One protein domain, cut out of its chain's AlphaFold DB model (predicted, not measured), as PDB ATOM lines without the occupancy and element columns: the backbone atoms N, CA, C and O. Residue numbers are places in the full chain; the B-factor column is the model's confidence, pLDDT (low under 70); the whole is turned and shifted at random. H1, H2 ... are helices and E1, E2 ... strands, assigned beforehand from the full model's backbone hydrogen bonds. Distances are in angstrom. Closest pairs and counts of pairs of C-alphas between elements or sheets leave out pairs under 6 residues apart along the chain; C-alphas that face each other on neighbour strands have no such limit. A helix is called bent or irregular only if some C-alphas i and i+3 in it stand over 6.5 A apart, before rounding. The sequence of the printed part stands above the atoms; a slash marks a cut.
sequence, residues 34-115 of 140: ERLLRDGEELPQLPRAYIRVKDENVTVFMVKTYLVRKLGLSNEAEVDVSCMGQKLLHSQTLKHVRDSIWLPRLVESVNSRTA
ATOM      1  N   GLU A  34      24.761 114.310  -5.148       61.31
ATOM      2  CA  GLU A  34      24.100 113.462  -4.151       61.31
ATOM      3  C   GLU A  34      23.318 112.303  -4.779       61.31
ATOM      4  O   GLU A  34      23.317 111.215  -4.228       61.31
ATOM      5  N   ARG A  35      22.677 112.492  -5.943       58.09
ATOM      6  CA  ARG A  35      22.030 111.382  -6.668       58.09
ATOM      7  C   ARG A  35      23.024 110.278  -7.030       58.09
ATOM      8  O   ARG A  35      22.719 109.127  -6.776       58.09
ATOM      9  N   LEU A  36      24.204 110.646  -7.529       59.38
ATOM     10  CA  LEU A  36      25.257 109.686  -7.877       59.38
ATOM     11  C   LEU A  36      25.841 108.977  -6.644       59.38
ATOM     12  O   LEU A  36      26.159 107.800  -6.711       59.38
ATOM     13  N   LEU A  37      25.942 109.671  -5.504       57.88
ATOM     14  CA  LEU A  37      26.359 109.061  -4.233       57.88
ATOM     15  C   LEU A  37      25.296 108.112  -3.650       57.88
ATOM     16  O   LEU A  37      25.637 107.190  -2.920       57.88
ATOM     17  N   ARG A  38      24.009 108.338  -3.947       55.31
ATOM     18  CA  ARG A  38      22.900 107.553  -3.383       55.31
ATOM     19  C   ARG A  38      22.629 106.232  -4.093       55.31
ATOM     20  O   ARG A  38      21.993 105.381  -3.477       55.31
ATOM     21  N   ASP A  39      23.129 106.037  -5.311       52.06
ATOM     22  CA  ASP A  39      22.937 104.778  -6.045       52.06
ATOM     23  C   ASP A  39      23.583 103.569  -5.331       52.06
ATOM     24  O   ASP A  39      23.158 102.439  -5.553       52.06
ATOM     25  N   GLY A  40      24.534 103.791  -4.410       56.91
ATOM     26  CA  GLY A  40      25.092 102.747  -3.534       56.91
ATOM     27  C   GLY A  40      24.496 102.674  -2.118       56.91
ATOM     28  O   GLY A  40      24.723 101.696  -1.408       56.91
ATOM     29  N   GLU A  41      23.727 103.681  -1.693       65.06
ATOM     30  CA  GLU A  41      23.310 103.861  -0.290       65.06
ATOM     31  C   GLU A  41      21.807 103.613  -0.056       65.06
ATOM     32  O   GLU A  41      21.389 103.274   1.053       65.06
ATOM     33  N   GLU A  42      20.953 103.753  -1.078       76.75
ATOM     34  CA  GLU A  42      19.509 103.528  -0.929       76.75
ATOM     35  C   GLU A  42      19.114 102.068  -1.220       76.75
ATOM     36  O   GLU A  42      19.123 101.615  -2.360       76.75
ATOM     37  N   LEU A  43      18.669 101.332  -0.193       85.62
ATOM     38  CA  LEU A  43      18.091  99.990  -0.378       85.62
ATOM     39  C   LEU A  43      16.758 100.058  -1.151       85.62
ATOM     40  O   LEU A  43      16.046 101.056  -1.055       85.62
ATOM     41  N   PRO A  44      16.335  99.029  -1.898       87.44
ATOM     42  CA  PRO A  44      14.991  99.006  -2.472       87.44
ATOM     43  C   PRO A  44      13.917  98.755  -1.394       87.44
ATOM     44  O   PRO A  44      14.175  98.132  -0.359       87.44
ATOM     45  N   GLN A  45      12.692  99.244  -1.621       89.00
ATOM     46  CA  GLN A  45      11.540  98.924  -0.768       89.00
ATOM     47  C   GLN A  45      11.062  97.493  -1.056       89.00
ATOM     48  O   GLN A  45      10.873  97.119  -2.212       89.00
ATOM     49  N   LEU A  46      10.817  96.701  -0.009       85.81
ATOM     50  CA  LEU A  46      10.299  95.342  -0.168       85.81
ATOM     51  C   LEU A  46       8.840  95.336  -0.670       85.81
ATOM     52  O   LEU A  46       8.005  96.003  -0.052       85.81
ATOM     53  N   PRO A  47       8.497  94.524  -1.696       75.75
ATOM     54  CA  PRO A  47       7.120  94.386  -2.193       75.75
ATOM     55  C   PRO A  47       6.157  93.774  -1.164       75.75
ATOM     56  O   PRO A  47       5.006  94.183  -1.051       75.75
ATOM     57  N   ARG A  48       6.631  92.795  -0.376       69.56
ATOM     58  CA  ARG A  48       5.909  92.210   0.767       69.56
ATOM     59  C   ARG A  48       6.655  92.548   2.047       69.56
ATOM     60  O   ARG A  48       7.507  91.799   2.514       69.56
ATOM     61  N   ALA A  49       6.335  93.715   2.581       71.62
ATOM     62  CA  ALA A  49       6.992  94.284   3.746       71.62
ATOM     63  C   ALA A  49       6.411  93.792   5.086       71.62
ATOM     64  O   ALA A  49       6.657  94.424   6.099       71.62
ATOM     65  N   TYR A  50       5.635  92.705   5.129       72.31
ATOM     66  CA  TYR A  50       5.126  92.146   6.385       72.31
ATOM     67  C   TYR A  50       5.846  90.841   6.723       72.31
ATOM     68  O   TYR A  50       6.000  89.970   5.864       72.31
ATOM     69  N   ILE A  51       6.255  90.686   7.979       73.00
ATOM     70  CA  ILE A  51       6.742  89.414   8.519       73.00
ATOM     71  C   ILE A  51       5.777  89.005   9.623       73.00
ATOM     72  O   ILE A  51       5.430  89.812  10.482       73.00
ATOM     73  N   ARG A  52       5.312  87.756   9.559       77.88
ATOM     74  CA  ARG A  52       4.505  87.130  10.606       77.88
ATOM     75  C   ARG A  52       5.430  86.255  11.427       77.88
ATOM     76  O   ARG A  52       6.009  85.315  10.886       77.88
ATOM     77  N   VAL A  53       5.555  86.561  12.705       74.81
ATOM     78  CA  VAL A  53       6.350  85.773  13.634       74.81
ATOM     79  C   VAL A  53       5.419  84.933  14.484       74.81
ATOM     80  O   VAL A  53       4.450  85.422  15.058       74.81
ATOM     81  N   LYS A  54       5.699  83.632  14.497       70.69
ATOM     82  CA  LYS A  54       5.024  82.659  15.361       70.69
ATOM     83  C   LYS A  54       5.852  82.318  16.602       70.69
ATOM     84  O   LYS A  54       5.306  81.752  17.538       70.69
ATOM     85  N   ASP A  55       7.145  82.631  16.576       77.06
ATOM     86  CA  ASP A  55       8.116  82.277  17.606       77.06
ATOM     87  C   ASP A  55       8.580  83.536  18.346       77.06
ATOM     88  O   ASP A  55       9.106  84.470  17.740       77.06
ATOM     89  N   GLU A  56       8.409  83.559  19.663       77.06
ATOM     90  CA  GLU A  56       8.825  84.684  20.506       77.06
ATOM     91  C   GLU A  56      10.348  84.918  20.489       77.06
ATOM     92  O   GLU A  56      10.813  86.001  20.850       77.06
ATOM     93  N   ASN A  57      11.123  83.933  20.026       84.19
ATOM     94  CA  ASN A  57      12.581  83.978  19.966       84.19
ATOM     95  C   ASN A  57      13.137  84.660  18.709       84.19
ATOM     96  O   ASN A  57      14.356  84.725  18.542       84.19
ATOM     97  N   VAL A  58      12.290  85.182  17.811       89.50
ATOM     98  CA  VAL A  58      12.793  85.901  16.632       89.50
ATOM     99  C   VAL A  58      13.557  87.146  17.061       89.50
ATOM    100  O   VAL A  58      13.023  88.034  17.730       89.50
ATOM    101  N   THR A  59      14.815  87.222  16.631       93.81
ATOM    102  CA  THR A  59      15.718  88.328  16.939       93.81
ATOM    103  C   THR A  59      15.826  89.327  15.797       93.81
ATOM    104  O   THR A  59      15.510  89.048  14.636       93.81
ATOM    105  N   VAL A  60      16.348  90.508  16.115       93.38
ATOM    106  CA  VAL A  60      16.736  91.517  15.121       93.38
ATOM    107  C   VAL A  60      17.758  90.947  14.136       93.38
ATOM    108  O   VAL A  60      17.690  91.269  12.952       93.38
ATOM    109  N   PHE A  61      18.668  90.073  14.584       94.75
ATOM    110  CA  PHE A  61      19.597  89.376  13.692       94.75
ATOM    111  C   PHE A  61      18.857  88.593  12.603       94.75
ATOM    112  O   PHE A  61      19.133  88.790  11.426       94.75
ATOM    113  N   MET A  62      17.839  87.806  12.965       93.38
ATOM    114  CA  MET A  62      17.041  87.052  11.988       93.38
ATOM    115  C   MET A  62      16.310  87.971  10.994       93.38
ATOM    116  O   MET A  62      16.197  87.643   9.811       93.38
ATOM    117  N   VAL A  63      15.854  89.149  11.440       92.25
ATOM    118  CA  VAL A  63      15.287  90.175  10.544       92.25
ATOM    119  C   VAL A  63      16.346  90.709   9.579       92.25
ATOM    120  O   VAL A  63      16.067  90.854   8.388       92.25
ATOM    121  N   LYS A  64      17.569  90.973  10.056       93.31
ATOM    122  CA  LYS A  64      18.686  91.387   9.197       93.31
ATOM    123  C   LYS A  64      19.041  90.301   8.185       93.31
ATOM    124  O   LYS A  64      19.102  90.610   7.000       93.31
ATOM    125  N   THR A  65      19.145  89.040   8.597       93.94
ATOM    126  CA  THR A  65      19.367  87.903   7.689       93.94
ATOM    127  C   THR A  65      18.272  87.812   6.623       93.94
ATOM    128  O   THR A  65      18.554  87.596   5.443       93.94
ATOM    129  N   TYR A  66      17.005  88.031   6.994       92.00
ATOM    130  CA  TYR A  66      15.908  88.098   6.026       92.00
ATOM    131  C   TYR A  66      16.105  89.235   5.014       92.00
ATOM    132  O   TYR A  66      15.967  89.012   3.810       92.00
ATOM    133  N   LEU A  67      16.448  90.439   5.482       91.88
ATOM    134  CA  LEU A  67      16.693  91.601   4.626       91.88
ATOM    135  C   LEU A  67      17.863  91.363   3.669       91.88
ATOM    136  O   LEU A  67      17.709  91.596   2.477       91.88
ATOM    137  N   VAL A  68      18.983  90.836   4.163       92.62
ATOM    138  CA  VAL A  68      20.163  90.468   3.362       92.62
ATOM    139  C   VAL A  68      19.762  89.543   2.218       92.62
ATOM    140  O   VAL A  68      20.012  89.853   1.055       92.62
ATOM    141  N   ARG A  69      19.030  88.465   2.523       91.75
ATOM    142  CA  ARG A  69      18.566  87.501   1.514       91.75
ATOM    143  C   ARG A  69      17.575  88.104   0.524       91.75
ATOM    144  O   ARG A  69      17.594  87.748  -0.648       91.75
ATOM    145  N   LYS A  70      16.675  88.977   0.982       90.19
ATOM    146  CA  LYS A  70      15.657  89.596   0.118       90.19
ATOM    147  C   LYS A  70      16.192  90.724  -0.750       90.19
ATOM    148  O   LYS A  70      15.599  90.989  -1.790       90.19
ATOM    149  N   LEU A  71      17.255  91.387  -0.314       90.00
ATOM    150  CA  LEU A  71      17.836  92.546  -0.987       90.00
ATOM    151  C   LEU A  71      19.147  92.210  -1.715       90.00
ATOM    152  O   LEU A  71      19.682  93.083  -2.388       90.00
ATOM    153  N   GLY A  72      19.653  90.977  -1.594       89.94
ATOM    154  CA  GLY A  72      20.904  90.550  -2.225       89.94
ATOM    155  C   GLY A  72      22.142  91.234  -1.642       89.94
ATOM    156  O   GLY A  72      23.047  91.586  -2.390       89.94
ATOM    157  N   LEU A  73      22.162  91.480  -0.327       90.06
ATOM    158  CA  LEU A  73      23.328  92.050   0.370       90.06
ATOM    159  C   LEU A  73      24.328  90.934   0.710       90.06
ATOM    160  O   LEU A  73      23.946  89.763   0.732       90.06
ATOM    161  N   SER A  74      25.583  91.271   1.013       91.44
ATOM    162  CA  SER A  74      26.604  90.251   1.316       91.44
ATOM    163  C   SER A  74      26.500  89.732   2.752       91.44
ATOM    164  O   SER A  74      26.673  88.537   2.972       91.44
ATOM    165  N   ASN A  75      26.220  90.597   3.736       92.44
ATOM    166  CA  ASN A  75      26.064  90.191   5.142       92.44
ATOM    167  C   ASN A  75      25.192  91.151   5.981       92.44
ATOM    168  O   ASN A  75      24.828  92.243   5.551       92.44
ATOM    169  N   GLU A  76      24.865  90.755   7.216       93.75
ATOM    170  CA  GLU A  76      24.008  91.510   8.141       93.75
ATOM    171  C   GLU A  76      24.613  92.833   8.635       93.75
ATOM    172  O   GLU A  76      23.868  93.692   9.114       93.75
ATOM    173  N   ALA A  77      25.931  93.028   8.534       91.00
ATOM    174  CA  ALA A  77      26.573  94.282   8.926       91.00
ATOM    175  C   ALA A  77      26.248  95.426   7.953       91.00
ATOM    176  O   ALA A  77      26.279  96.589   8.347       91.00
ATOM    177  N   GLU A  78      25.854  95.106   6.719       89.06
ATOM    178  CA  GLU A  78      25.488  96.075   5.681       89.06
ATOM    179  C   GLU A  78      24.142  96.774   5.923       89.06
ATOM    180  O   GLU A  78      23.841  97.780   5.275       89.06
ATOM    181  N   VAL A  79      23.316  96.260   6.835       91.00
ATOM    182  CA  VAL A  79      21.964  96.765   7.089       91.00
ATOM    183  C   VAL A  79      21.771  97.096   8.561       91.00
ATOM    184  O   VAL A  79      22.126  96.320   9.443       91.00
ATOM    185  N   ASP A  80      21.150  98.235   8.842       92.62
ATOM    186  CA  ASP A  80      20.662  98.591  10.172       92.62
ATOM    187  C   ASP A  80      19.138  98.511  10.223       92.62
ATOM    188  O   ASP A  80      18.455  98.765   9.230       92.62
ATOM    189  N   VAL A  81      18.615  98.162  11.401       92.88
ATOM    190  CA  VAL A  81      17.177  98.129  11.689       92.88
ATOM    191  C   VAL A  81      16.902  99.046  12.874       92.88
ATOM    192  O   VAL A  81      17.665  99.062  13.844       92.88
ATOM    193  N   SER A  82      15.822  99.811  12.804       93.62
ATOM    194  CA  SER A  82      15.367 100.698  13.867       93.62
ATOM    195  C   SER A  82      13.869 100.564  14.131       93.62
ATOM    196  O   SER A  82      13.095 100.180  13.254       93.62
ATOM    197  N   CYS A  83      13.450 100.895  15.350       92.62
ATOM    198  CA  CYS A  83      12.047 101.028  15.735       92.62
ATOM    199  C   CYS A  83      11.848 102.385  16.411       92.62
ATOM    200  O   CYS A  83      12.631 102.751  17.285       92.62
ATOM    201  N   MET A  84      10.841 103.154  15.979       88.31
ATOM    202  CA  MET A  84      10.553 104.496  16.516       88.31
ATOM    203  C   MET A  84      11.797 105.411  16.579       88.31
ATOM    204  O   MET A  84      12.021 106.123  17.554       88.31
ATOM    205  N   GLY A  85      12.658 105.346  15.557       88.25
ATOM    206  CA  GLY A  85      13.904 106.118  15.487       88.25
ATOM    207  C   GLY A  85      15.084 105.555  16.293       88.25
ATOM    208  O   GLY A  85      16.203 106.031  16.117       88.25
ATOM    209  N   GLN A  86      14.893 104.519  17.114       91.00
ATOM    210  CA  GLN A  86      15.977 103.881  17.865       91.00
ATOM    211  C   GLN A  86      16.571 102.692  17.113       91.00
ATOM    212  O   GLN A  86      15.843 101.798  16.683       91.00
ATOM    213  N   LYS A  87      17.903 102.666  16.960       92.81
ATOM    214  CA  LYS A  87      18.625 101.528  16.371       92.81
ATOM    215  C   LYS A  87      18.539 100.306  17.283       92.81
ATOM    216  O   LYS A  87      18.710 100.423  18.492       92.81
ATOM    217  N   LEU A  88      18.314  99.141  16.687       94.75
ATOM    218  CA  LEU A  88      18.154  97.884  17.412       94.75
ATOM    219  C   LEU A  88      19.447  97.060  17.410       94.75
ATOM    220  O   LEU A  88      20.184  97.035  16.421       94.75
ATOM    221  N   LEU A  89      19.699  96.349  18.510       95.00
ATOM    222  CA  LEU A  89      20.825  95.419  18.639       95.00
ATOM    223  C   LEU A  89      20.446  94.044  18.091       95.00
ATOM    224  O   LEU A  89      19.314  93.603  18.258       95.00
ATOM    225  N   HIS A  90      21.411  93.337  17.501       94.44
ATOM    226  CA  HIS A  90      21.199  92.020  16.885       94.44
ATOM    227  C   HIS A  90      20.619  90.973  17.845       94.44
ATOM    228  O   HIS A  90      19.808  90.152  17.421       94.44
ATOM    229  N   SER A  91      21.015  91.017  19.121       94.56
ATOM    230  CA  SER A  91      20.598  90.073  20.163       94.56
ATOM    231  C   SER A  91      19.192  90.323  20.708       94.56
ATOM    232  O   SER A  91      18.648  89.453  21.383       94.56
ATOM    233  N   GLN A  92      18.585  91.485  20.438       94.06
ATOM    234  CA  GLN A  92      17.246  91.780  20.940       94.06
ATOM    235  C   GLN A  92      16.205  90.919  20.224       94.06
ATOM    236  O   GLN A  92      16.206  90.818  18.992       94.06
ATOM    237  N   THR A  93      15.289  90.334  20.993       92.81
ATOM    238  CA  THR A  93      14.087  89.699  20.448       92.81
ATOM    239  C   THR A  93      13.087  90.765  20.021       92.81
ATOM    240  O   THR A  93      13.030  91.856  20.593       92.81
ATOM    241  N   LEU A  94      12.262  90.463  19.023       90.12
ATOM    242  CA  LEU A  94      11.221  91.390  18.582       90.12
ATOM    243  C   LEU A  94      10.149  91.611  19.648       90.12
ATOM    244  O   LEU A  94       9.635  92.720  19.752       90.12
ATOM    245  N   LYS A  95       9.898  90.600  20.489       88.56
ATOM    246  CA  LYS A  95       9.080  90.730  21.699       88.56
ATOM    247  C   LYS A  95       9.655  91.785  22.642       88.56
ATOM    248  O   LYS A  95       8.946  92.706  23.029       88.56
ATOM    249  N   HIS A  96      10.956  91.712  22.940       90.81
ATOM    250  CA  HIS A  96      11.608  92.716  23.777       90.81
ATOM    251  C   HIS A  96      11.512  94.113  23.155       90.81
ATOM    252  O   HIS A  96      11.106  95.040  23.838       90.81
ATOM    253  N   VAL A  97      11.806  94.262  21.857       91.69
ATOM    254  CA  VAL A  97      11.695  95.553  21.145       91.69
ATOM    255  C   VAL A  97      10.276  96.119  21.222       91.69
ATOM    256  O   VAL A  97      10.090  97.320  21.429       91.69
ATOM    257  N   ARG A  98       9.262  95.264  21.069       88.00
ATOM    258  CA  ARG A  98       7.863  95.661  21.199       88.00
ATOM    259  C   ARG A  98       7.578  96.196  22.601       88.00
ATOM    260  O   ARG A  98       7.027  97.287  22.726       88.00
ATOM    261  N   ASP A  99       7.973  95.444  23.621       87.88
ATOM    262  CA  ASP A  99       7.636  95.721  25.019       87.88
ATOM    263  C   ASP A  99       8.431  96.908  25.589       87.88
ATOM    264  O   ASP A  99       7.886  97.694  26.360       87.88
ATOM    265  N   SER A 100       9.695  97.080  25.188       90.88
ATOM    266  CA  SER A 100      10.591  98.103  25.743       90.88
ATOM    267  C   SER A 100      10.686  99.385  24.914       90.88
ATOM    268  O   SER A 100      10.998 100.438  25.468       90.88
ATOM    269  N   ILE A 101      10.414  99.336  23.605       91.38
ATOM    270  CA  ILE A 101      10.567 100.495  22.707       91.38
ATOM    271  C   ILE A 101       9.227 100.896  22.100       91.38
ATOM    272  O   ILE A 101       8.834 102.060  22.192       91.38
ATOM    273  N   TRP A 102       8.529  99.968  21.447       89.38
ATOM    274  CA  TRP A 102       7.364 100.328  20.640       89.38
ATOM    275  C   TRP A 102       6.130 100.661  21.485       89.38
ATOM    276  O   TRP A 102       5.558 101.730  21.284       89.38
ATOM    277  N   LEU A 103       5.742  99.807  22.440       86.31
ATOM    278  CA  LEU A 103       4.565 100.026  23.293       86.31
ATOM    279  C   LEU A 103       4.686 101.296  24.152       86.31
ATOM    280  O   LEU A 103       3.761 102.107  24.095       86.31
ATOM    281  N   PRO A 104       5.799 101.553  24.872       86.94
ATOM    282  CA  PRO A 104       5.925 102.775  25.666       86.94
ATOM    283  C   PRO A 104       5.815 104.046  24.814       86.94
ATOM    284  O   PRO A 104       5.083 104.967  25.166       86.94
ATOM    285  N   ARG A 105       6.470 104.073  23.643       85.69
ATOM    286  CA  ARG A 105       6.426 105.222  22.721       85.69
ATOM    287  C   ARG A 105       5.076 105.376  22.027       85.69
ATOM    288  O   ARG A 105       4.672 106.493  21.712       85.69
ATOM    289  N   LEU A 106       4.379 104.271  21.765       83.69
ATOM    290  CA  LEU A 106       3.015 104.302  21.247       83.69
ATOM    291  C   LEU A 106       2.076 104.933  22.275       83.69
ATOM    292  O   LEU A 106       1.314 105.824  21.913       83.69
ATOM    293  N   VAL A 107       2.165 104.521  23.543       83.19
ATOM    294  CA  VAL A 107       1.364 105.087  24.638       83.19
ATOM    295  C   VAL A 107       1.676 106.570  24.835       83.19
ATOM    296  O   VAL A 107       0.753 107.373  24.894       83.19
ATOM    297  N   GLU A 108       2.951 106.964  24.852       81.62
ATOM    298  CA  GLU A 108       3.358 108.374  24.927       81.62
ATOM    299  C   GLU A 108       2.782 109.202  23.765       81.62
ATOM    300  O   GLU A 108       2.212 110.277  23.973       81.62
ATOM    301  N   SER A 109       2.872 108.685  22.536       77.00
ATOM    302  CA  SER A 109       2.307 109.330  21.350       77.00
ATOM    303  C   SER A 109       0.784 109.441  21.410       77.00
ATOM    304  O   SER A 109       0.238 110.470  21.010       77.00
ATOM    305  N   VAL A 110       0.094 108.410  21.905       74.88
ATOM    306  CA  VAL A 110      -1.361 108.435  22.095       74.88
ATOM    307  C   VAL A 110      -1.721 109.458  23.162       74.88
ATOM    308  O   VAL A 110      -2.505 110.348  22.869       74.88
ATOM    309  N   ASN A 111      -1.088 109.425  24.334       73.56
ATOM    310  CA  ASN A 111      -1.361 110.361  25.427       73.56
ATOM    311  C   ASN A 111      -1.110 111.819  25.019       73.56
ATOM    312  O   ASN A 111      -1.914 112.692  25.335       73.56
ATOM    313  N   SER A 112      -0.054 112.077  24.244       67.81
ATOM    314  CA  SER A 112       0.237 113.410  23.694       67.81
ATOM    315  C   SER A 112      -0.850 113.902  22.733       67.81
ATOM    316  O   SER A 112      -1.092 115.101  22.624       67.81
ATOM    317  N   ARG A 113      -1.514 112.983  22.019       60.03
ATOM    318  CA  ARG A 113      -2.647 113.293  21.135       60.03
ATOM    319  C   ARG A 113      -3.959 113.412  21.905       60.03
ATOM    320  O   ARG A 113      -4.763 114.267  21.558       60.03
ATOM    321  N   THR A 114      -4.167 112.607  22.944       55.59
ATOM    322  CA  THR A 114      -5.353 112.672  23.810       55.59
ATOM    323  C   THR A 114      -5.372 113.962  24.632       55.59
ATOM    324  O   THR A 114      -6.432 114.550  24.788       55.59
ATOM    325  N   ALA A 115      -4.209 114.488  25.039       54.47
ATOM    326  CA  ALA A 115      -4.101 115.823  25.644       54.47
ATOM    327  C   ALA A 115      -4.574 116.966  24.716       54.47
ATOM    328  O   ALA A 115      -4.821 118.071  25.184       54.47
TER     329      ALA A 115
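AT A GLANCE: This is residues 34 to 115 of the 140 residues of an uncharacterized protein of Nyssa sinensis (UniProt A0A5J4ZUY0). Helix H2 and strand E2 make a small core near the mean of the C-alphas, and the long helix H3 starts beside the first residue of H2 and leaves it at nearly a right angle, like an L, with its last part sticking out as an arm. At the other end of the printed part the short helix H1 sticks out on a free tail, and E1 lies in a wide loop, away from the other named elements. The printed part has 82 residues with three named helices and two named strands, in the order H1, E1, H2, E2, H3, and its class is mostly helix. It is loose, with a radius of gyration of the C-alphas of 15.3 A, and it spans 45 by 35 by 23 A.

IN THESE COORDINATES: Find C-alpha 34 at (24.100, 113.462, -4.151); here H1 begins and runs over residues 34 to 38. E1 follows at residues 50 to 53, 9.7 A long. Next look at C-alpha 60 at (16.736, 91.517, 15.121), where H2 begins; it covers residues 60 to 71 over 16.2 A. E2 holds residues 79 to 83 and is 13.8 A long. H3, residues 94 to 114, is 27.5 A from first to last C-alpha and ends at C-alpha 114 at (-5.353, 112.672, 23.810). Near residue 101 you will find a kink of 30 degrees in H3, which is irregular, but only just: C-alphas 100 and 103 are 6.8 A apart.

HOW THE PARTS SIT: H1 is apart from H2, E2 and H3, and E1 is apart from E2 and H3. Look next at Lys 64 and Val 79, the closest residues of H2 and E2, with C-alphas 6.6 A apart. H2 and H3 are close but not clearly touching: their closest C-alphas, those of Val 60 and Leu 94, are 6.5 A apart. Their lines are about perpendicular, at 89 degrees. The closest C-alphas of E2 and H3, those of Cys 83 and Trp 102, are 6.8 A apart. E1 and E2 pair with no named strand, but residues 82 to 83 of E2 pair antiparallel with residues 86 to 87. Every O i to N i+4 pair is within hydrogen-bond range in H1 and H2, and 15 of 17 are in H3.

THE WHOLE: The two C-alphas farthest apart, those of Ser 74 and Ala 115, are 46.8 A apart. Residues 34 to 42 stand free, of which 34 to 38 belong to H1, and so do residues 107 to 115, of which 107 to 114 belong to H3. The printed part has no cut, and the link from H1 to E1 is long, with 11 residues. The mean pLDDT of the printed part is 83.1; look for values under 70 at residues 34 to 41, residue 48 and residues 112 to 115.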